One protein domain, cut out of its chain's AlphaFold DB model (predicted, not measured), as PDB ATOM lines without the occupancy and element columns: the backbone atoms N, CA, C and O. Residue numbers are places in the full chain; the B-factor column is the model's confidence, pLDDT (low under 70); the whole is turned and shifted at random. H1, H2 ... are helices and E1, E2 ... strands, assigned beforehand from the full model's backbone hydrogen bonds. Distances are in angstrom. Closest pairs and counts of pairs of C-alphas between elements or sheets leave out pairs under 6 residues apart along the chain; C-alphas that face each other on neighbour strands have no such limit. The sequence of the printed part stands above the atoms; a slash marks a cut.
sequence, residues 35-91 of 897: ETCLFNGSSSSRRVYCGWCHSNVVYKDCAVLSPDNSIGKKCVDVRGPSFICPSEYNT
ATOM      1  N   GLU A  35     113.157 127.897 199.051       93.75
ATOM      2  CA  GLU A  35     112.106 127.711 200.053       93.75
ATOM      3  C   GLU A  35     110.698 127.854 199.452       93.75
ATOM      4  O   GLU A  35     109.805 127.069 199.757       93.75
ATOM      5  N   THR A  36     110.491 128.810 198.541       94.06
ATOM      6  CA  THR A  36     109.189 128.972 197.866       94.06
ATOM      7  C   THR A  36     108.955 127.934 196.768       94.06
ATOM      8  O   THR A  36     107.801 127.587 196.500       94.06
ATOM      9  N   CYS A  37     110.042 127.423 196.185       96.06
ATOM     10  CA  CYS A  37     110.049 126.346 195.204       96.06
ATOM     11  C   CYS A  37     109.638 125.012 195.824       96.06
ATOM     12  O   CYS A  37     108.726 124.361 195.333       96.06
ATOM     13  N   LEU A  38     110.263 124.621 196.933       94.44
ATOM     14  CA  LEU A  38     110.033 123.317 197.549       94.44
ATOM     15  C   LEU A  38     108.843 123.319 198.513       94.44
ATOM     16  O   LEU A  38     108.256 122.263 198.743       94.44
ATOM     17  N   PHE A  39     108.432 124.476 199.055       92.38
ATOM     18  CA  PHE A  39     107.405 124.546 200.100       92.38
ATOM     19  C   PHE A  39     106.244 125.514 199.797       92.38
ATOM     20  O   PHE A  39     106.388 126.605 199.242       92.38
ATOM     21  N   ASN A  40     105.040 125.138 200.237       86.75
ATOM     22  CA  ASN A  40     103.810 125.933 200.177       86.75
ATOM     23  C   ASN A  40     103.725 126.945 201.344       86.75
ATOM     24  O   ASN A  40     102.795 126.904 202.149       86.75
ATOM     25  N   GLY A  41     104.714 127.836 201.482       75.25
ATOM     26  CA  GLY A  41     104.700 128.950 202.450       75.25
ATOM     27  C   GLY A  41     104.817 128.572 203.938       75.25
ATOM     28  O   GLY A  41     104.889 129.455 204.788       75.25
ATOM     29  N   SER A  42     104.869 127.278 204.262       70.81
ATOM     30  CA  SER A  42     105.303 126.740 205.556       70.81
ATOM     31  C   SER A  42     106.272 125.593 205.288       70.81
ATOM     32  O   SER A  42     106.009 124.779 204.402       70.81
ATOM     33  N   SER A  43     107.362 125.503 206.053       68.12
ATOM     34  CA  SER A  43     108.431 124.498 205.893       68.12
ATOM     35  C   SER A  43     107.974 123.035 206.036       68.12
ATOM     36  O   SER A  43     108.767 122.115 205.877       68.12
ATOM     37  N   SER A  44     106.691 122.794 206.323       72.31
ATOM     38  CA  SER A  44     106.093 121.471 206.515       72.31
ATOM     39  C   SER A  44     105.253 120.952 205.338       72.31
ATOM     40  O   SER A  44     104.893 119.779 205.347       72.31
ATOM     41  N   SER A  45     104.903 121.777 204.342       83.44
ATOM     42  CA  SER A  45     104.061 121.349 203.207       83.44
ATOM     43  C   SER A  45     104.832 121.450 201.895       83.44
ATOM     44  O   SER A  45     104.996 122.548 201.360       83.44
ATOM     45  N   ARG A  46     105.329 120.312 201.393       89.81
ATOM     46  CA  ARG A  46     106.139 120.251 200.166       89.81
ATOM     47  C   ARG A  46     105.298 120.446 198.904       89.81
ATOM     48  O   ARG A  46     104.149 120.006 198.834       89.81
ATOM     49  N   ARG A  47     105.893 121.053 197.877       91.75
ATOM     50  CA  ARG A  47     105.396 121.018 196.497       91.75
ATOM     51  C   ARG A  47     105.936 119.757 195.836       91.75
ATOM     52  O   ARG A  47     107.095 119.703 195.462       91.75
ATOM     53  N   VAL A  48     105.080 118.748 195.705       84.25
ATOM     54  CA  VAL A  48     105.450 117.379 195.291       84.25
ATOM     55  C   VAL A  48     106.153 117.309 193.927       84.25
ATOM     56  O   VAL A  48     106.878 116.357 193.675       84.25
ATOM     57  N   TYR A  49     105.967 118.312 193.068       92.19
ATOM     58  CA  TYR A  49     106.485 118.301 191.699       92.19
ATOM     59  C   TYR A  49     107.515 119.391 191.405       92.19
ATOM     60  O   TYR A  49     107.964 119.490 190.272       92.19
ATOM     61  N   CYS A  50     107.897 120.205 192.390       95.44
ATOM     62  CA  CYS A  50     108.925 121.220 192.189       95.44
ATOM     63  C   CYS A  50     110.249 120.745 192.775       95.44
ATOM     64  O   CYS A  50     110.287 120.288 193.917       95.44
ATOM     65  N   GLY A  51     111.332 120.921 192.026       95.12
ATOM     66  CA  GLY A  51     112.687 120.783 192.546       95.12
ATOM     67  C   GLY A  51     113.543 121.996 192.214       95.12
ATOM     68  O   GLY A  51     113.241 122.783 191.313       95.12
ATOM     69  N   TRP A  52     114.599 122.175 192.994       96.38
ATOM     70  CA  TRP A  52     115.463 123.340 192.977       96.38
ATOM     71  C   TRP A  52     116.886 122.963 192.582       96.38
ATOM     72  O   TRP A  52     117.570 122.236 193.296       96.38
ATOM     73  N   CYS A  53     117.357 123.523 191.477       94.31
ATOM     74  CA  CYS A  53     118.740 123.456 191.045       94.31
ATOM     75  C   CYS A  53     119.546 124.619 191.648       94.31
ATOM     76  O   CYS A  53     119.139 125.780 191.564       94.31
ATOM     77  N   HIS A  54     120.716 124.349 192.236       89.38
ATOM     78  CA  HIS A  54     121.583 125.416 192.766       89.38
ATOM     79  C   HIS A  54     122.118 126.377 191.686       89.38
ATOM     80  O   HIS A  54     122.449 127.531 191.990       89.38
ATOM     81  N   SER A  55     122.065 125.972 190.420       88.31
ATOM     82  CA  SER A  55     122.317 126.765 189.215       88.31
ATOM     83  C   SER A  55     121.062 126.861 188.346       88.31
ATOM     84  O   SER A  55     120.061 126.201 188.596       88.31
ATOM     85  N   ASN A  56     121.070 127.727 187.333       91.75
ATOM     86  CA  ASN A  56     119.984 127.706 186.352       91.75
ATOM     87  C   ASN A  56     120.007 126.365 185.601       91.75
ATOM     88  O   ASN A  56     121.090 125.903 185.235       91.75
ATOM     89  N   VAL A  57     118.842 125.752 185.375       90.31
ATOM     90  CA  VAL A  57     118.774 124.507 184.599       90.31
ATOM     91  C   VAL A  57     119.042 124.763 183.119       90.31
ATOM     92  O   VAL A  57     118.892 125.889 182.642       90.31
ATOM     93  N   VAL A  58     119.364 123.711 182.376       86.56
ATOM     94  CA  VAL A  58     119.459 123.731 180.914       86.56
ATOM     95  C   VAL A  58     118.430 122.764 180.338       86.56
ATOM     96  O   VAL A  58     118.454 121.585 180.669       86.56
ATOM     97  N   TYR A  59     117.512 123.231 179.494       83.38
ATOM     98  CA  TYR A  59     116.500 122.367 178.875       83.38
ATOM     99  C   TYR A  59     117.091 121.578 177.698       83.38
ATOM    100  O   TYR A  59     117.753 122.158 176.839       83.38
ATOM    101  N   LYS A  60     116.847 120.260 177.643       69.44
ATOM    102  CA  LYS A  60     117.393 119.368 176.600       69.44
ATOM    103  C   LYS A  60     116.783 119.642 175.215       69.44
ATOM    104  O   LYS A  60     117.483 119.558 174.213       69.44
ATOM    105  N   ASP A  61     115.523 120.078 175.165       65.88
ATOM    106  CA  ASP A  61     114.774 120.286 173.917       65.88
ATOM    107  C   ASP A  61     114.644 121.781 173.568       65.88
ATOM    108  O   ASP A  61     113.573 122.390 173.637       65.88
ATOM    109  N   CYS A  62     115.766 122.397 173.187       54.94
ATOM    110  CA  CYS A  62     115.875 123.841 172.933       54.94
ATOM    111  C   CYS A  62     114.995 124.365 171.776       54.94
ATOM    112  O   CYS A  62     114.749 125.567 171.687       54.94
ATOM    113  N   ALA A  63     114.484 123.493 170.900       46.91
ATOM    114  CA  ALA A  63     113.765 123.900 169.690       46.91
ATOM    115  C   ALA A  63     112.345 124.452 169.938       46.91
ATOM    116  O   ALA A  63     111.798 125.128 169.068       46.91
ATOM    117  N   VAL A  64     111.729 124.173 171.095       48.31
ATOM    118  CA  VAL A  64     110.293 124.458 171.307       48.31
ATOM    119  C   VAL A  64     110.038 125.691 172.186       48.31
ATOM    120  O   VAL A  64     108.960 126.276 172.100       48.31
ATOM    121  N   LEU A  65     111.006 126.138 173.000       49.75
ATOM    122  CA  LEU A  65     110.735 127.135 174.052       49.75
ATOM    123  C   LEU A  65     111.282 128.548 173.790       49.75
ATOM    124  O   LEU A  65     110.643 129.505 174.224       49.75
ATOM    125  N   SER A  66     112.385 128.722 173.053       41.62
ATOM    126  CA  SER A  66     112.835 130.002 172.466       41.62
ATOM    127  C   SER A  66     114.175 129.781 171.744       41.62
ATOM    128  O   SER A  66     115.038 129.135 172.335       41.62
ATOM    129  N   PRO A  67     114.409 130.328 170.535       41.72
ATOM    130  CA  PRO A  67     115.671 130.142 169.809       41.72
ATOM    131  C   PRO A  67     116.916 130.731 170.505       41.72
ATOM    132  O   PRO A  67     118.027 130.376 170.122       41.72
ATOM    133  N   ASP A  68     116.750 131.543 171.559       47.34
ATOM    134  CA  ASP A  68     117.859 132.258 172.210       47.34
ATOM    135  C   ASP A  68     118.147 131.818 173.664       47.34
ATOM    136  O   ASP A  68     119.002 132.421 174.310       47.34
ATOM    137  N   ASN A  69     117.439 130.832 174.247       53.03
ATOM    138  CA  ASN A  69     117.497 130.645 175.708       53.03
ATOM    139  C   ASN A  69     117.287 129.198 176.205       53.03
ATOM    140  O   ASN A  69     116.247 128.854 176.765       53.03
ATOM    141  N   SER A  70     118.326 128.364 176.087       70.06
ATOM    142  CA  SER A  70     118.388 127.018 176.688       70.06
ATOM    143  C   SER A  70     118.412 127.021 178.226       70.06
ATOM    144  O   SER A  70     118.250 125.972 178.846       70.06
ATOM    145  N   ILE A  71     118.591 128.188 178.854       81.00
ATOM    146  CA  ILE A  71     118.770 128.353 180.300       81.00
ATOM    147  C   ILE A  71     117.420 128.628 180.988       81.00
ATOM    148  O   ILE A  71     116.836 129.707 180.853       81.00
ATOM    149  N   GLY A  72     116.940 127.652 181.758       87.44
ATOM    150  CA  GLY A  72     115.740 127.737 182.590       87.44
ATOM    151  C   GLY A  72     115.969 128.412 183.946       87.44
ATOM    152  O   GLY A  72     117.055 128.890 184.274       87.44
ATOM    153  N   LYS A  73     114.915 128.492 184.766       94.00
ATOM    154  CA  LYS A  73     115.023 128.970 186.155       94.00
ATOM    155  C   LYS A  73     115.607 127.875 187.049       94.00
ATOM    156  O   LYS A  73     115.681 126.718 186.668       94.00
ATOM    157  N   LYS A  74     116.036 128.251 188.254       94.69
ATOM    158  CA  LYS A  74     116.520 127.302 189.267       94.69
ATOM    159  C   LYS A  74     115.423 126.352 189.755       94.69
ATOM    160  O   LYS A  74     115.689 125.182 189.986       94.69
ATOM    161  N   CYS A  75     114.202 126.859 189.920       96.56
ATOM    162  CA  CYS A  75     113.049 126.042 190.272       96.56
ATOM    163  C   CYS A  75     112.404 125.484 189.010       96.56
ATOM    164  O   CYS A  75     112.089 126.270 188.116       96.56
ATOM    165  N   VAL A  76     112.195 124.172 188.969       94.94
ATOM    166  CA  VAL A  76     111.631 123.469 187.815       94.94
ATOM    167  C   VAL A  76     110.622 122.413 188.234       94.94
ATOM    168  O   VAL A  76     110.780 121.759 189.269       94.94
ATOM    169  N   ASP A  77     109.581 122.262 187.424       93.81
ATOM    170  CA  ASP A  77     108.599 121.192 187.542       93.81
ATOM    171  C   ASP A  77     109.172 119.908 186.938       93.81
ATOM    172  O   ASP A  77     109.457 119.858 185.741       93.81
ATOM    173  N   VAL A  78     109.321 118.856 187.744       88.38
ATOM    174  CA  VAL A  78     109.870 117.564 187.285       88.38
ATOM    175  C   VAL A  78     108.993 116.871 186.243       88.38
ATOM    176  O   VAL A  78     109.451 115.957 185.570       88.38
ATOM    177  N   ARG A  79     107.730 117.290 186.098       88.81
ATOM    178  CA  ARG A  79     106.809 116.805 185.058       88.81
ATOM    179  C   ARG A  79     106.921 117.611 183.760       88.81
ATOM    180  O   ARG A  79     106.240 117.289 182.788       88.81
ATOM    181  N   GLY A  80     107.678 118.708 183.786       85.06
ATOM    182  CA  GLY A  80     107.885 119.611 182.667       85.06
ATOM    183  C   GLY A  80     108.865 119.063 181.622       85.06
ATOM    184  O   GLY A  80     109.175 117.872 181.606       85.06
ATOM    185  N   PRO A  81     109.354 119.927 180.719       80.75
ATOM    186  CA  PRO A  81     110.356 119.559 179.723       80.75
ATOM    187  C   PRO A  81     111.632 119.004 180.369       80.75
ATOM    188  O   PRO A  81     112.073 119.503 181.405       80.75
ATOM    189  N   SER A  82     112.264 118.024 179.717       81.19
ATOM    190  CA  SER A  82     113.532 117.443 180.164       81.19
ATOM    191  C   SER A  82     114.593 118.525 180.375       81.19
ATOM    192  O   SER A  82     114.870 119.319 179.472       81.19
ATOM    193  N   PHE A  83     115.224 118.536 181.545       90.00
ATOM    194  CA  PHE A  83     116.268 119.496 181.894       90.00
ATOM    195  C   PHE A  83     117.512 118.801 182.456       90.00
ATOM    196  O   PHE A  83     117.491 117.632 182.835       90.00
ATOM    197  N   ILE A  84     118.611 119.544 182.488       82.38
ATOM    198  CA  ILE A  84     119.869 119.207 183.142       82.38
ATOM    199  C   ILE A  84     120.079 120.252 184.231       82.38
ATOM    200  O   ILE A  84     120.038 121.453 183.957       82.38
ATOM    201  N   CYS A  85     120.298 119.810 185.465       89.50
ATOM    202  CA  CYS A  85     120.781 120.677 186.530       89.50
ATOM    203  C   CYS A  85     122.317 120.581 186.565       89.50
ATOM    204  O   CYS A  85     122.830 119.513 186.882       89.50
ATOM    205  N   PRO A  86     123.075 121.650 186.245       76.88
ATOM    206  CA  PRO A  86     124.545 121.607 186.226       76.88
ATOM    207  C   PRO A  86     125.193 121.530 187.618       76.88
ATOM    208  O   PRO A  86     126.412 121.580 187.745       76.88
ATOM    209  N   SER A  87     124.379 121.512 188.669       83.12
ATOM    210  CA  SER A  87     124.789 121.541 190.070       83.12
ATOM    211  C   SER A  87     123.916 120.578 190.874       83.12
ATOM    212  O   SER A  87     123.132 119.827 190.305       83.12
ATOM    213  N   GLU A  88     123.992 120.629 192.201       84.69
ATOM    214  CA  GLU A  88     123.085 119.862 193.055       84.69
ATOM    215  C   GLU A  88     121.612 120.243 192.801       84.69
ATOM    216  O   GLU A  88     121.271 121.423 192.611       84.69
ATOM    217  N   TYR A  89     120.762 119.213 192.767       90.69
ATOM    218  CA  TYR A  89     119.323 119.299 192.550       90.69
ATOM    219  C   TYR A  89     118.579 118.782 193.781       90.69
ATOM    220  O   TYR A  89     118.645 117.603 194.115       90.69
ATOM    221  N   ASN A  90     117.845 119.673 194.437       91.25
ATOM    222  CA  ASN A  90     117.158 119.410 195.692       91.25
ATOM    223  C   ASN A  90     115.647 119.289 195.484       91.25
ATOM    224  O   ASN A  90     115.046 120.116 194.801       91.25
ATOM    225  N   THR A  91     115.005 118.305 196.114       92.44
ATOM    226  CA  THR A  91     113.538 118.110 196.033       92.44
ATOM    227  C   THR A  91     112.839 118.169 197.393       92.44
ATOM    228  O   THR A  91     111.612 118.259 197.470       92.44
TER     229      THR A  91
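This is residues 35 to 91 of the 897 residues of the protein "Predicted protein" of Monosiga brevicollis (UniProt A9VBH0). Little regular structure is here: a two-stranded antiparallel hairpin, E1 and E2, sits amid long loops, with short helix H1 near it and residues 89 to 90 folding back to pair with E1. The loop of residues 54 to 74 reaches toward one end of the elongated shape. The printed part has 57 residues, in the order H1, E1, E2; the class is mixed, with only 11 residues in named elements. It is only just compact, close to loose, with a radius of gyration of the C-alphas of 12.0 A, and only just elongated, spanning 38 by 19 by 14 A.

Find C-alpha 50 at (108.925, 121.220, 192.189); from there E1, residues 50 to 53, runs 10.1 A. E2, residues 75 to 77, runs 7.1 A to C-alpha 77 at (108.599, 121.192, 187.542). H1, residues 35 to 38, spans 5.5 A.

Look between E1 and E2, antiparallel at 139 degrees: N 51 and O 76 are 2.9 A apart, within hydrogen-bond range. The closest C-alphas of H1 and E1, Leu 38 and Cys 50, are 5.9 A apart. H1 is too short for any O i to N i+4 pair, and 0 of its 1 O i to N i+3 pair is within range.

The farthest C-alphas, Ser 44 and Pro 67, are 38.9 A apart. The printed part has no cut, and the links H1 to E1 and E1 to E2 are long. Look for pLDDT under 70 at residue 43 and residues 60 to 69.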